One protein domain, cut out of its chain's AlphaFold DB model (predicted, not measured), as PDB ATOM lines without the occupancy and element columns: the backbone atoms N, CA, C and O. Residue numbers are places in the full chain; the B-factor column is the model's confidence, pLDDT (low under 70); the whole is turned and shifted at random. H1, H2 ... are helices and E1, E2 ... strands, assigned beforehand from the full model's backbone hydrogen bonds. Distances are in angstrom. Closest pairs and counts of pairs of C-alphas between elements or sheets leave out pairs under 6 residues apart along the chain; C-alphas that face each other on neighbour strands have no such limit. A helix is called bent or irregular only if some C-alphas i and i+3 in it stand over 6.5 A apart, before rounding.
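AT A GLANCE: This is residues 108 to 211 of the 297 residues of a protein of Colwellia sp. Bg11-28 (UniProt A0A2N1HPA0). A long two-stranded arm, the hairpin of E2 and E3, reaches out from a head of helices; its tip, residues 196 to 201, stands free. At the arm's base the short E1 pairs with E3, and H2, over one face of the sheet there, is the core of the head, with H4 and H5 packed on it. The printed part has 104 residues in the order E1 H1 H2 H3 H4 H5 E2 E3; the sheet, E1 - E3 - E2, is all antiparallel, and the class is mixed, helices and strands. The whole is only just compact, close to loose, with a radius of gyration of the C-alphas of 15.1 A, and elongated, spanning 49 by 32 by 24 A.

HOW THE PARTS SIT: Start at E1, residues 108 to 111, an edge strand antiparallel to E3, residues 201 to 210; N 110 and O 208 are within hydrogen-bond range at 2.9 A. On E3's other side is E2, residues 187 to 196, its hairpin partner, with N 192 and O 205 2.9 A apart. H1, residues 114 to 118, is irregular, only just: C-alphas 114 and 117 are 7.0 A apart. H2, residues 121 to 132, is on the sheet at a height of 9.5 A, making two layers, a helix on one face of a sheet; it runs across the strands, at 68 degrees to E1 on the local plane. The closest C-alphas of H1 and H2, close but not clearly touching, are Val 116 and Ala 124, 6.5 A. H3, residues 134 to 142, is close to H2 but not clearly touching, with C-alphas Ile 129 and Ala 136 closest at 6.8 A. H4, residues 156 to 169, touches H2 at a shallow tilt of 15 degrees, the same way, closest at C-alphas Met 131 and Cys 169, 5.6 A. H5, residues 173 to 186, touches H2 at a steep tilt of 56 degrees, opposite ways, closest at C-alphas Thr 126 and Tyr 180, 5.4 A. In H2, H4 and H5 every O i to N i+4 pair is within hydrogen-bond range; in H3 4 of 5 are, and in H1 0 of 1, with 0 of 2 O i to N i+3 pairs.

IN THESE COORDINATES: Find C-alpha 108 at (-80.736, 145.876, 92.862), where E1 begins. H2 runs 16.2 A, H4 20.3 A and H5 19.9 A. From C-alpha 187 at (-83.719, 140.417, 85.814) E2 runs 28.7 A; E3 returns 29.6 A to C-alpha 210 at (-82.025, 144.649, 88.075).

THE WHOLE: The C-alphas farthest apart, Pro 172 and Asn 198, are 49.2 A apart. The printed part has no cut; the link from H3 to H4, residues 143 to 155, is long. Residues 113 to 118 and 149 to 152 have pLDDT under 70.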
ATOM      1  N   LEU A 108     -80.609 146.913  91.837       86.88
ATOM      2  CA  LEU A 108     -80.736 145.876  92.862       86.88
ATOM      3  C   LEU A 108     -79.910 144.669  92.448       86.88
ATOM      4  O   LEU A 108     -79.814 144.378  91.255       86.88
ATOM      5  N   TRP A 109     -79.359 143.931  93.408       86.75
ATOM      6  CA  TRP A 109     -78.634 142.705  93.101       86.75
ATOM      7  C   TRP A 109     -78.669 141.690  94.239       86.75
ATOM      8  O   TRP A 109     -78.871 142.034  95.403       86.75
ATOM      9  N   VAL A 110     -78.463 140.424  93.883       81.38
ATOM     10  CA  VAL A 110     -78.316 139.303  94.813       81.38
ATOM     11  C   VAL A 110     -77.207 138.387  94.303       81.38
ATOM     12  O   VAL A 110     -77.198 138.015  93.127       81.38
ATOM     13  N   SER A 111     -76.281 138.021  95.192       79.31
ATOM     14  CA  SER A 111     -75.362 136.904  94.957       79.31
ATOM     15  C   SER A 111     -76.073 135.606  95.304       79.31
ATOM     16  O   SER A 111     -76.716 135.511  96.352       79.31
ATOM     17  N   LEU A 112     -75.975 134.618  94.429       71.75
ATOM     18  CA  LEU A 112     -76.629 133.334  94.627       71.75
ATOM     19  C   LEU A 112     -75.638 132.334  95.219       71.75
ATOM     20  O   LEU A 112     -74.506 132.233  94.751       71.75
ATOM     21  N   SER A 113     -76.065 131.604  96.252       65.81
ATOM     22  CA  SER A 113     -75.354 130.403  96.693       65.81
ATOM     23  C   SER A 113     -75.637 129.242  95.732       65.81
ATOM     24  O   SER A 113     -76.608 129.266  94.973       65.81
ATOM     25  N   ASN A 114     -74.813 128.197  95.794       56.41
ATOM     26  CA  ASN A 114     -74.938 127.013  94.937       56.41
ATOM     27  C   ASN A 114     -76.273 126.251  95.117       56.41
ATOM     28  O   ASN A 114     -76.640 125.451  94.266       56.41
ATOM     29  N   ASP A 115     -77.049 126.515  96.174       52.66
ATOM     30  CA  ASP A 115     -78.310 125.807  96.468       52.66
ATOM     31  C   ASP A 115     -79.526 126.310  95.664       52.66
ATOM     32  O   ASP A 115     -80.630 125.769  95.763       52.66
ATOM     33  N   VAL A 116     -79.347 127.345  94.838       59.00
ATOM     34  CA  VAL A 116     -80.432 128.011  94.092       59.00
ATOM     35  C   VAL A 116     -80.997 127.152  92.944       59.00
ATOM     36  O   VAL A 116     -82.063 127.446  92.393       59.00
ATOM     37  N   HIS A 117     -80.345 126.034  92.614       57.56
ATOM     38  CA  HIS A 117     -80.739 125.160  91.506       57.56
ATOM     39  C   HIS A 117     -82.132 124.520  91.657       57.56
ATOM     40  O   HIS A 117     -82.748 124.192  90.645       57.56
ATOM     41  N   ASN A 118     -82.663 124.383  92.877       64.62
ATOM     42  CA  ASN A 118     -83.923 123.660  93.096       64.62
ATOM     43  C   ASN A 118     -85.194 124.500  92.873       64.62
ATOM     44  O   ASN A 118     -86.230 123.936  92.523       64.62
ATOM     45  N   GLU A 119     -85.146 125.824  93.069       73.50
ATOM     46  CA  GLU A 119     -86.314 126.710  92.896       73.50
ATOM     47  C   GLU A 119     -86.237 127.610  91.656       73.50
ATOM     48  O   GLU A 119     -87.255 128.149  91.231       73.50
ATOM     49  N   GLY A 120     -85.063 127.730  91.033       78.75
ATOM     50  CA  GLY A 120     -84.844 128.578  89.867       78.75
ATOM     51  C   GLY A 120     -84.464 130.016  90.232       78.75
ATOM     52  O   GLY A 120     -84.884 130.580  91.244       78.75
ATOM     53  N   LEU A 121     -83.660 130.633  89.363       81.12
ATOM     54  CA  LEU A 121     -83.001 131.919  89.615       81.12
ATOM     55  C   LEU A 121     -84.015 133.047  89.896       81.12
ATOM     56  O   LEU A 121     -83.893 133.777  90.880       81.12
ATOM     57  N   ALA A 122     -85.076 133.149  89.088       84.81
ATOM     58  CA  ALA A 122     -86.118 134.163  89.272       84.81
ATOM     59  C   ALA A 122     -86.820 134.065  90.640       84.81
ATOM     60  O   ALA A 122     -87.086 135.089  91.275       84.81
ATOM     61  N   TRP A 123     -87.081 132.851  91.133       88.00
ATOM     62  CA  TRP A 123     -87.684 132.660  92.452       88.00
ATOM     63  C   TRP A 123     -86.728 133.024  93.586       88.00
ATOM     64  O   TRP A 123     -87.157 133.679  94.535       88.00
ATOM     65  N   ALA A 124     -85.438 132.715  93.458       86.62
ATOM     66  CA  ALA A 124     -84.445 133.100  94.458       86.62
ATOM     67  C   ALA A 124     -84.297 134.624  94.588       86.62
ATOM     68  O   ALA A 124     -84.264 135.150  95.706       86.62
ATOM     69  N   LEU A 125     -84.270 135.362  93.471       87.44
ATOM     70  CA  LEU A 125     -84.269 136.828  93.518       87.44
ATOM     71  C   LEU A 125     -85.592 137.365  94.085       87.44
ATOM     72  O   LEU A 125     -85.568 138.242  94.945       87.44
ATOM     73  N   THR A 126     -86.731 136.790  93.690       90.81
ATOM     74  CA  THR A 126     -88.048 137.150  94.246       90.81
ATOM     75  C   THR A 126     -88.068 137.003  95.763       90.81
ATOM     76  O   THR A 126     -88.430 137.947  96.458       90.81
ATOM     77  N   ARG A 127     -87.627 135.849  96.282       91.12
ATOM     78  CA  ARG A 127     -87.518 135.562  97.716       91.12
ATOM     79  C   ARG A 127     -86.647 136.598  98.419       91.12
ATOM     80  O   ARG A 127     -87.057 137.128  99.444       91.12
ATOM     81  N   ASN A 128     -85.467 136.909  97.882       89.44
ATOM     82  CA  ASN A 128     -84.578 137.901  98.492       89.44
ATOM     83  C   ASN A 128     -85.202 139.303  98.499       89.44
ATOM     84  O   ASN A 128     -85.121 139.974  99.522       89.44
ATOM     85  N   ILE A 129     -85.877 139.715  97.422       90.56
ATOM     86  CA  ILE A 129     -86.579 141.004  97.385       90.56
ATOM     87  C   ILE A 129     -87.679 141.040  98.449       90.56
ATOM     88  O   ILE A 129     -87.679 141.934  99.285       90.56
ATOM     89  N   VAL A 130     -88.586 140.057  98.486       92.38
ATOM     90  CA  VAL A 130     -89.720 140.120  99.428       92.38
ATOM     91  C   VAL A 130     -89.316 139.930 100.890       92.38
ATOM     92  O   VAL A 130     -89.965 140.496 101.762       92.38
ATOM     93  N   MET A 131     -88.270 139.144 101.167       89.69
ATOM     94  CA  MET A 131     -87.836 138.847 102.536       89.69
ATOM     95  C   MET A 131     -86.854 139.881 103.091       89.69
ATOM     96  O   MET A 131     -86.850 140.112 104.295       89.69
ATOM     97  N   LYS A 132     -85.969 140.435 102.250       89.19
ATOM     98  CA  LYS A 132     -84.823 141.240 102.707       89.19
ATOM     99  C   LYS A 132     -84.854 142.689 102.237       89.19
ATOM    100  O   LYS A 132     -84.206 143.507 102.871       89.19
ATOM    101  N   LEU A 133     -85.548 142.984 101.136       87.31
ATOM    102  CA  LEU A 133     -85.568 144.307 100.504       87.31
ATOM    103  C   LEU A 133     -86.996 144.701 100.064       87.31
ATOM    104  O   LEU A 133     -87.213 145.011  98.889       87.31
ATOM    105  N   PRO A 134     -88.020 144.636 100.934       84.94
ATOM    106  CA  PRO A 134     -89.404 144.899 100.530       84.94
ATOM    107  C   PRO A 134     -89.607 146.310  99.947       84.94
ATOM    108  O   PRO A 134     -90.415 146.499  99.035       84.94
ATOM    109  N   GLU A 135     -88.835 147.296 100.401       87.31
ATOM    110  CA  GLU A 135     -88.812 148.663  99.879       87.31
ATOM    111  C   GLU A 135     -88.346 148.739  98.420       87.31
ATOM    112  O   GLU A 135     -88.773 149.631  97.681       87.31
ATOM    113  N   ALA A 136     -87.537 147.776  97.971       86.81
ATOM    114  CA  ALA A 136     -87.046 147.718  96.604       86.81
ATOM    115  C   ALA A 136     -88.189 147.613  95.594       86.81
ATOM    116  O   ALA A 136     -88.113 148.216  94.528       86.81
ATOM    117  N   VAL A 137     -89.288 146.932  95.941       87.75
ATOM    118  CA  VAL A 137     -90.475 146.828  95.076       87.75
ATOM    119  C   VAL A 137     -91.082 148.208  94.834       87.75
ATOM    120  O   VAL A 137     -91.377 148.570  93.696       87.75
ATOM    121  N   HIS A 138     -91.196 149.026  95.882       85.88
ATOM    122  CA  HIS A 138     -91.685 150.393  95.737       85.88
ATOM    123  C   HIS A 138     -90.751 151.232  94.860       85.88
ATOM    124  O   HIS A 138     -91.219 151.965  93.987       85.88
ATOM    125  N   GLN A 139     -89.434 151.110  95.048       83.38
ATOM    126  CA  GLN A 139     -88.476 151.854  94.231       83.38
ATOM    127  C   GLN A 139     -88.485 151.380  92.766       83.38
ATOM    128  O   GLN A 139     -88.455 152.207  91.856       83.38
ATOM    129  N   MET A 140     -88.608 150.077  92.518       85.12
ATOM    130  CA  MET A 140     -88.779 149.491  91.186       85.12
ATOM    131  C   MET A 140     -89.975 150.110  90.451       85.12
ATOM    132  O   MET A 140     -89.853 150.528  89.301       85.12
ATOM    133  N   GLU A 141     -91.117 150.241  91.124       83.19
ATOM    134  CA  GLU A 141     -92.335 150.788  90.522       83.19
ATOM    135  C   GLU A 141     -92.317 152.315  90.396       83.19
ATOM    136  O   GLU A 141     -92.752 152.876  89.387       83.19
ATOM    137  N   LYS A 142     -91.842 153.026  91.423       79.25
ATOM    138  CA  LYS A 142     -91.903 154.493  91.461       79.25
ATOM    139  C   LYS A 142     -90.741 155.156  90.748       79.25
ATOM    140  O   LYS A 142     -90.981 156.128  90.029       79.25
ATOM    141  N   VAL A 143     -89.529 154.647  90.952       73.25
ATOM    142  CA  VAL A 143     -88.287 155.201  90.402       73.25
ATOM    143  C   VAL A 143     -87.961 154.520  89.082       73.25
ATOM    144  O   VAL A 143     -87.813 155.202  88.076       73.25
ATOM    145  N   GLY A 144     -87.923 153.185  89.070       72.75
ATOM    146  CA  GLY A 144     -87.643 152.408  87.859       72.75
ATOM    147  C   GLY A 144     -88.779 152.431  86.837       72.75
ATOM    148  O   GLY A 144     -88.564 152.080  85.684       72.75
ATOM    149  N   LYS A 145     -89.994 152.832  87.249       76.81
ATOM    150  CA  LYS A 145     -91.222 152.734  86.437       76.81
ATOM    151  C   LYS A 145     -91.430 151.328  85.861       76.81
ATOM    152  O   LYS A 145     -92.116 151.172  84.849       76.81
ATOM    153  N   PHE A 146     -90.871 150.313  86.521       80.69
ATOM    154  CA  PHE A 146     -91.030 148.924  86.138       80.69
ATOM    155  C   PHE A 146     -92.489 148.531  86.317       80.69
ATOM    156  O   PHE A 146     -93.121 148.829  87.330       80.69
ATOM    157  N   ARG A 147     -93.031 147.872  85.298       76.81
ATOM    158  CA  ARG A 147     -94.417 147.408  85.281       76.81
ATOM    159  C   ARG A 147     -94.459 145.910  85.110       76.81
ATOM    160  O   ARG A 147     -93.612 145.343  84.415       76.81
ATOM    161  N   GLU A 148     -95.472 145.300  85.704       70.69
ATOM    162  CA  GLU A 148     -95.813 143.915  85.421       70.69
ATOM    163  C   GLU A 148     -95.977 143.720  83.912       70.69
ATOM    164  O   GLU A 148     -96.643 144.502  83.231       70.69
ATOM    165  N   SER A 149     -95.348 142.670  83.401       69.69
ATOM    166  CA  SER A 149     -95.492 142.247  82.017       69.69
ATOM    167  C   SER A 149     -96.313 140.958  81.973       69.69
ATOM    168  O   SER A 149     -97.054 140.622  82.905       69.69
ATOM    169  N   PHE A 150     -96.214 140.226  80.870       67.69
ATOM    170  CA  PHE A 150     -96.794 138.903  80.734       67.69
ATOM    171  C   PHE A 150     -96.281 137.968  81.843       67.69
ATOM    172  O   PHE A 150     -95.160 137.468  81.783       67.69
ATOM    173  N   CYS A 151     -97.129 137.700  82.840       66.19
ATOM    174  CA  CYS A 151     -96.835 136.731  83.891       66.19
ATOM    175  C   CYS A 151     -96.759 135.319  83.284       66.19
ATOM    176  O   CYS A 151     -97.740 134.878  82.663       66.19
ATOM    177  N   PRO A 152     -95.667 134.564  83.500       69.00
ATOM    178  CA  PRO A 152     -95.616 133.160  83.125       69.00
ATOM    179  C   PRO A 152     -96.760 132.388  83.789       69.00
ATOM    180  O   PRO A 152     -97.203 132.700  84.901       69.00
ATOM    181  N   LYS A 153     -97.265 131.359  83.106       81.31
ATOM    182  CA  LYS A 153     -98.233 130.448  83.713       81.31
ATOM    183  C   LYS A 153     -97.491 129.571  84.720       81.31
ATOM    184  O   LYS A 153     -96.750 128.696  84.297       81.31
ATOM    185  N   LEU A 154     -97.766 129.786  86.004       87.38
ATOM    186  CA  LEU A 154     -97.155 129.030  87.097       87.38
ATOM    187  C   LEU A 154     -97.522 127.542  87.022       87.38
ATOM    188  O   LEU A 154     -98.712 127.188  86.948       87.38
ATOM    189  N   ASP A 155     -96.509 126.685  87.054       86.25
ATOM    190  CA  ASP A 155     -96.660 125.239  87.127       86.25
ATOM    191  C   ASP A 155     -96.903 124.745  88.573       86.25
ATOM    192  O   ASP A 155     -97.297 125.505  89.462       86.25
ATOM    193  N   LYS A 156     -96.791 123.432  88.812       89.38
ATOM    194  CA  LYS A 156     -97.018 122.852  90.147       89.38
ATOM    195  C   LYS A 156     -95.892 123.197  91.129       89.38
ATOM    196  O   LYS A 156     -96.177 123.338  92.316       89.38
ATOM    197  N   LEU A 157     -94.650 123.283  90.659       87.38
ATOM    198  CA  LEU A 157     -93.496 123.634  91.479       87.38
ATOM    199  C   LEU A 157     -93.530 125.126  91.815       87.38
ATOM    200  O   LEU A 157     -93.460 125.468  92.991       87.38
ATOM    201  N   ASP A 158     -93.782 125.978  90.819       89.56
ATOM    202  CA  ASP A 158     -93.922 127.427  90.995       89.56
ATOM    203  C   ASP A 158     -94.947 127.778  92.076       89.56
ATOM    204  O   ASP A 158     -94.707 128.622  92.932       89.56
ATOM    205  N   LYS A 159     -96.102 127.098  92.071       93.75
ATOM    206  CA  LYS A 159     -97.146 127.311  93.083       93.75
ATOM    207  C   LYS A 159     -96.684 126.934  94.487       93.75
ATOM    208  O   LYS A 159     -97.007 127.643  95.428       93.75
ATOM    209  N   LYS A 160     -95.923 125.845  94.636       93.25
ATOM    210  CA  LYS A 160     -95.370 125.456  95.942       93.25
ATOM    211  C   LYS A 160     -94.378 126.497  96.451       93.25
ATOM    212  O   LYS A 160     -94.434 126.850  97.625       93.25
ATOM    213  N   VAL A 161     -93.499 126.987  95.575       92.31
ATOM    214  CA  VAL A 161     -92.520 128.030  95.912       92.31
ATOM    215  C   VAL A 161     -93.235 129.330  96.284       92.31
ATOM    216  O   VAL A 161     -92.927 129.911  97.322       92.31
ATOM    217  N   LEU A 162     -94.247 129.732  95.510       94.62
ATOM    218  CA  LEU A 162     -95.092 130.893  95.788       94.62
ATOM    219  C   LEU A 162     -95.722 130.825  97.187       94.62
ATOM    220  O   LEU A 162     -95.550 131.757  97.971       94.62
ATOM    221  N   THR A 163     -96.407 129.723  97.510       96.19
ATOM    222  CA  THR A 163     -97.033 129.530  98.826       96.19
ATOM    223  C   THR A 163     -95.988 129.526  99.943       96.19
ATOM    224  O   THR A 163     -96.187 130.161 100.976       96.19
ATOM    225  N   ALA A 164     -94.844 128.863  99.743       95.06
ATOM    226  CA  ALA A 164     -93.772 128.827 100.736       95.06
ATOM    227  C   ALA A 164     -93.210 130.227 101.024       95.06
ATOM    228  O   ALA A 164     -93.093 130.609 102.184       95.06
ATOM    229  N   ILE A 165     -92.911 131.012  99.983       94.56
ATOM    230  CA  ILE A 165     -92.427 132.388 100.131       94.56
ATOM    231  C   ILE A 165     -93.490 133.254 100.811       94.56
ATOM    232  O   ILE A 165     -93.162 133.963 101.757       94.56
ATOM    233  N   SER A 166     -94.750 133.179 100.367       96.88
ATOM    234  CA  SER A 166     -95.879 133.921 100.947       96.88
ATOM    235  C   SER A 166     -96.003 133.669 102.451       96.88
ATOM    236  O   SER A 166     -96.014 134.623 103.227       96.88
ATOM    237  N   ASN A 167     -95.964 132.401 102.870       96.56
ATOM    238  CA  ASN A 167     -95.997 132.026 104.281       96.56
ATOM    239  C   ASN A 167     -94.777 132.550 105.055       96.56
ATOM    240  O   ASN A 167     -94.929 133.032 106.171       96.56
ATOM    241  N   SER A 168     -93.573 132.479 104.476       94.69
ATOM    242  CA  SER A 168     -92.345 132.934 105.144       94.69
ATOM    243  C   SER A 168     -92.253 134.455 105.304       94.69
ATOM    244  O   SER A 168     -91.716 134.913 106.307       94.69
ATOM    245  N   CYS A 169     -92.747 135.237 104.338       93.31
ATOM    246  CA  CYS A 169     -92.695 136.708 104.391       93.31
ATOM    247  C   CYS A 169     -93.949 137.356 104.996       93.31
ATOM    248  O   CYS A 169     -93.977 138.573 105.170       93.31
ATOM    249  N   GLY A 170     -95.008 136.579 105.250       94.88
ATOM    250  CA  GLY A 170     -96.304 137.096 105.698       94.88
ATOM    251  C   GLY A 170     -97.045 137.947 104.656       94.88
ATOM    252  O   GLY A 170     -98.034 138.593 104.993       94.88
ATOM    253  N   GLN A 171     -96.590 137.975 103.398       96.25
ATOM    254  CA  GLN A 171     -97.245 138.721 102.321       96.25
ATOM    255  C   GLN A 171     -98.238 137.838 101.561       96.25
ATOM    256  O   GLN A 171     -97.949 136.660 101.343       96.25
ATOM    257  N   PRO A 172     -99.360 138.386 101.059       97.06
ATOM    258  CA  PRO A 172    -100.294 137.633 100.226       97.06
ATOM    259  C   PRO A 172     -99.625 137.068  98.965       97.06
ATOM    260  O   PRO A 172     -98.810 137.745  98.334       97.06
ATOM    261  N   GLU A 173    -100.044 135.881  98.512       95.94
ATOM    262  CA  GLU A 173     -99.527 135.276  97.271       95.94
ATOM    263  C   GLU A 173     -99.640 136.218  96.058       95.94
ATOM    264  O   GLU A 173     -98.772 136.226  95.187       95.94
ATOM    265  N   GLY A 174    -100.677 137.065  96.008       93.88
ATOM    266  CA  GLY A 174    -100.831 138.079  94.961       93.88
ATOM    267  C   GLY A 174     -99.668 139.078  94.908       93.88
ATOM    268  O   GLY A 174     -99.202 139.412  93.819       93.88
ATOM    269  N   TYR A 175     -99.154 139.497  96.068       93.56
ATOM    270  CA  TYR A 175     -97.992 140.381  96.160       93.56
ATOM    271  C   TYR A 175     -96.713 139.665  95.720       93.56
ATOM    272  O   TYR A 175     -95.990 140.162  94.860       93.56
ATOM    273  N   VAL A 176     -96.463 138.459  96.237       94.75
ATOM    274  CA  VAL A 176     -95.271 137.674  95.872       94.75
ATOM    275  C   VAL A 176     -95.249 137.384  94.370       94.75
ATOM    276  O   VAL A 176     -94.219 137.537  93.713       94.75
ATOM    277  N   LYS A 177     -96.404 137.042  93.792       92.81
ATOM    278  CA  LYS A 177     -96.553 136.814  92.354       92.81
ATOM    279  C   LYS A 177     -96.285 138.073  91.525       92.81
ATOM    280  O   LYS A 177     -95.685 137.969  90.456       92.81
ATOM    281  N   LYS A 178     -96.703 139.248  92.000       90.62
ATOM    282  CA  LYS A 178     -96.383 140.534  91.365       90.62
ATOM    283  C   LYS A 178     -94.872 140.781  91.351       90.62
ATOM    284  O   LYS A 178     -94.323 141.119  90.305       90.62
ATOM    285  N   VAL A 179     -94.188 140.564  92.477       91.50
ATOM    286  CA  VAL A 179     -92.722 140.708  92.549       91.50
ATOM    287  C   VAL A 179     -92.033 139.713  91.620       91.50
ATOM    288  O   VAL A 179     -91.150 140.106  90.865       91.50
ATOM    289  N   TYR A 180     -92.494 138.462  91.587       90.62
ATOM    290  CA  TYR A 180     -91.999 137.457  90.646       90.62
ATOM    291  C   TYR A 180     -92.152 137.893  89.184       90.62
ATOM    292  O   TYR A 180     -91.217 137.760  88.401       90.62
ATOM    293  N   ASN A 181     -93.296 138.477  88.816       87.56
ATOM    294  CA  ASN A 181     -93.515 139.009  87.471       87.56
ATOM    295  C   ASN A 181     -92.492 140.102  87.129       87.56
ATOM    296  O   ASN A 181     -91.858 140.042  86.075       87.56
ATOM    297  N   LEU A 182     -92.276 141.060  88.036       87.19
ATOM    298  CA  LEU A 182     -91.250 142.088  87.856       87.19
ATOM    299  C   LEU A 182     -89.860 141.461  87.697       87.19
ATOM    300  O   LEU A 182     -89.130 141.819  86.776       87.19
ATOM    301  N   VAL A 183     -89.512 140.482  88.529       88.31
ATOM    302  CA  VAL A 183     -88.224 139.790  88.450       88.31
ATOM    303  C   VAL A 183     -88.048 139.088  87.107       88.31
ATOM    304  O   VAL A 183     -87.079 139.387  86.427       88.31
ATOM    305  N   CYS A 184     -88.983 138.241  86.671       84.00
ATOM    306  CA  CYS A 184     -88.912 137.569  85.363       84.00
ATOM    307  C   CYS A 184     -88.836 138.533  84.175       84.00
ATOM    308  O   CYS A 184     -88.426 138.153  83.080       84.00
ATOM    309  N   THR A 185     -89.315 139.757  84.369       83.88
ATOM    310  CA  THR A 185     -89.378 140.778  83.332       83.88
ATOM    311  C   THR A 185     -88.073 141.570  83.253       83.88
ATOM    312  O   THR A 185     -87.639 141.908  82.156       83.88
ATOM    313  N   TYR A 186     -87.453 141.886  84.388       88.19
ATOM    314  CA  TYR A 186     -86.353 142.852  84.455       88.19
ATOM    315  C   TYR A 186     -85.045 142.266  84.990       88.19
ATOM    316  O   TYR A 186     -84.071 143.002  85.127       88.19
ATOM    317  N   ASN A 187     -84.970 140.980  85.327       87.81
ATOM    318  CA  ASN A 187     -83.719 140.417  85.814       87.81
ATOM    319  C   ASN A 187     -82.672 140.307  84.702       87.81
ATOM    320  O   ASN A 187     -82.946 139.903  83.575       87.81
ATOM    321  N   VAL A 188     -81.434 140.584  85.080       89.12
ATOM    322  CA  VAL A 188     -80.242 140.351  84.280       89.12
ATOM    323  C   VAL A 188     -79.355 139.396  85.067       89.12
ATOM    324  O   VAL A 188     -79.021 139.645  86.228       89.12
ATOM    325  N   ILE A 189     -78.996 138.275  84.447       86.44
ATOM    326  CA  ILE A 189     -78.197 137.219  85.074       86.44
ATOM    327  C   ILE A 189     -76.758 137.375  84.598       86.44
ATOM    328  O   ILE A 189     -76.497 137.307  83.399       86.44
ATOM    329  N   THR A 190     -75.813 137.598  85.508       87.00
ATOM    330  CA  THR A 190     -74.375 137.550  85.207       87.00
ATOM    331  C   THR A 190     -73.803 136.235  85.712       87.00
ATOM    332  O   THR A 190     -73.960 135.898  86.889       87.00
ATOM    333  N   LEU A 191     -73.120 135.529  84.818       85.00
ATOM    334  CA  LEU A 191     -72.280 134.382  85.123       85.00
ATOM    335  C   LEU A 191     -70.825 134.848  85.134       85.00
ATOM    336  O   LEU A 191     -70.421 135.602  84.250       85.00
ATOM    337  N   MET A 192     -70.054 134.391  86.109       85.50
ATOM    338  CA  MET A 192     -68.600 134.481  86.086       85.50
ATOM    339  C   MET A 192     -68.032 133.088  86.309       85.50
ATOM    340  O   MET A 192     -68.399 132.413  87.271       85.50
ATOM    341  N   GLU A 193     -67.127 132.689  85.428       84.62
ATOM    342  CA  GLU A 193     -66.376 131.444  85.519       84.62
ATOM    343  C   GLU A 193     -64.913 131.799  85.771       84.62
ATOM    344  O   GLU A 193     -64.297 132.523  84.988       84.62
ATOM    345  N   ILE A 194     -64.365 131.323  86.886       80.75
ATOM    346  CA  ILE A 194     -62.955 131.500  87.231       80.75
ATOM    347  C   ILE A 194     -62.311 130.127  87.224       80.75
ATOM    348  O   ILE A 194     -62.664 129.268  88.031       80.75
ATOM    349  N   TYR A 195     -61.358 129.936  86.321       83.38
ATOM    350  CA  TYR A 195     -60.515 128.752  86.312       83.38
ATOM    351  C   TYR A 195     -59.370 128.928  87.313       83.38
ATOM    352  O   TYR A 195     -58.599 129.883  87.208       83.38
ATOM    353  N   ASP A 196     -59.268 128.012  88.272       80.12
ATOM    354  CA  ASP A 196     -58.109 127.893  89.149       80.12
ATOM    355  C   ASP A 196     -57.129 126.873  88.540       80.12
ATOM    356  O   ASP A 196     -57.407 125.668  88.528       80.12
ATOM    357  N   PRO A 197     -55.975 127.328  88.016       80.94
ATOM    358  CA  PRO A 197     -55.001 126.445  87.384       80.94
ATOM    359  C   PRO A 197     -54.332 125.485  88.375       80.94
ATOM    360  O   PRO A 197     -53.818 124.452  87.955       80.94
ATOM    361  N   ASN A 198     -54.336 125.785  89.677       85.31
ATOM    362  CA  ASN A 198     -53.682 124.939  90.675       85.31
ATOM    363  C   ASN A 198     -54.541 123.715  91.009       85.31
ATOM    364  O   ASN A 198     -54.051 122.588  91.045       85.31
ATOM    365  N   SER A 199     -55.838 123.926  91.221       86.56
ATOM    366  CA  SER A 199     -56.800 122.863  91.527       86.56
ATOM    367  C   SER A 199     -57.394 122.203  90.277       86.56
ATOM    368  O   SER A 199     -58.084 121.191  90.400       86.56
ATOM    369  N   HIS A 200     -57.171 122.787  89.092       84.06
ATOM    370  CA  HIS A 200     -57.884 122.464  87.852       84.06
ATOM    371  C   HIS A 200     -59.414 122.544  88.008       84.06
ATOM    372  O   HIS A 200     -60.153 121.855  87.300       84.06
ATOM    373  N   SER A 201     -59.904 123.372  88.935       84.00
ATOM    374  CA  SER A 201     -61.332 123.560  89.175       84.00
ATOM    375  C   SER A 201     -61.846 124.849  88.539       84.00
ATOM    376  O   SER A 201     -61.121 125.828  88.367       84.00
ATOM    377  N   VAL A 202     -63.130 124.850  88.177       81.31
ATOM    378  CA  VAL A 202     -63.844 126.055  87.749       81.31
ATOM    379  C   VAL A 202     -64.766 126.477  88.882       81.31
ATOM    380  O   VAL A 202     -65.661 125.730  89.278       81.31
ATOM    381  N   MET A 203     -64.553 127.680  89.401       79.50
ATOM    382  CA  MET A 203     -65.519 128.335  90.270       79.50
ATOM    383  C   MET A 203     -66.539 129.063  89.408       79.50
ATOM    384  O   MET A 203     -66.181 129.910  88.591       79.50
ATOM    385  N   ILE A 204     -67.811 128.757  89.630       81.06
ATOM    386  CA  ILE A 204     -68.923 129.420  88.962       81.06
ATOM    387  C   ILE A 204     -69.623 130.309  89.981       81.06
ATOM    388  O   ILE A 204     -70.042 129.843  91.039       81.06
ATOM    389  N   ALA A 205     -69.755 131.591  89.659       82.75
ATOM    390  CA  ALA A 205     -70.507 132.545  90.455       82.75
ATOM    391  C   ALA A 205     -71.651 133.130  89.630       82.75
ATOM    392  O   ALA A 205     -71.465 133.592  88.502       82.75
ATOM    393  N   HIS A 206     -72.839 133.159  90.228       84.31
ATOM    394  CA  HIS A 206     -74.010 133.802  89.650       84.31
ATOM    395  C   HIS A 206     -74.381 135.028  90.475       84.31
ATOM    396  O   HIS A 206     -74.575 134.942  91.691       84.31
ATOM    397  N   ARG A 207     -74.561 136.165  89.801       87.19
ATOM    398  CA  ARG A 207     -75.304 137.296  90.363       87.19
ATOM    399  C   ARG A 207     -76.533 137.559  89.518       87.19
ATOM    400  O   ARG A 207     -76.505 137.463  88.290       87.19
ATOM    401  N   MET A 208     -77.610 137.926  90.187       87.19
ATOM    402  CA  MET A 208     -78.784 138.469  89.525       87.19
ATOM    403  C   MET A 208     -78.889 139.938  89.854       87.19
ATOM    404  O   MET A 208     -78.709 140.330  91.004       87.19
ATOM    405  N   THR A 209     -79.193 140.732  88.840       88.06
ATOM    406  CA  THR A 209     -79.286 142.181  88.945       88.06
ATOM    407  C   THR A 209     -80.578 142.672  88.314       88.06
ATOM    408  O   THR A 209     -81.159 142.013  87.453       88.06
ATOM    409  N   ILE A 210     -81.045 143.823  88.767       88.62
ATOM    410  CA  ILE A 210     -82.025 144.649  88.075       88.62
ATOM    411  C   ILE A 210     -81.316 145.973  87.835       88.62
ATOM    412  O   ILE A 210     -80.727 146.511  88.770       88.62
ATOM    413  N   SER A 211     -81.358 146.488  86.615       89.75
ATOM    414  CA  SER A 211     -80.675 147.717  86.204       89.75
ATOM    415  C   SER A 211     -81.658 148.643  85.493       89.75
ATOM    416  O   SER A 211     -82.707 148.200  85.029       89.75
TER     417      SER A 211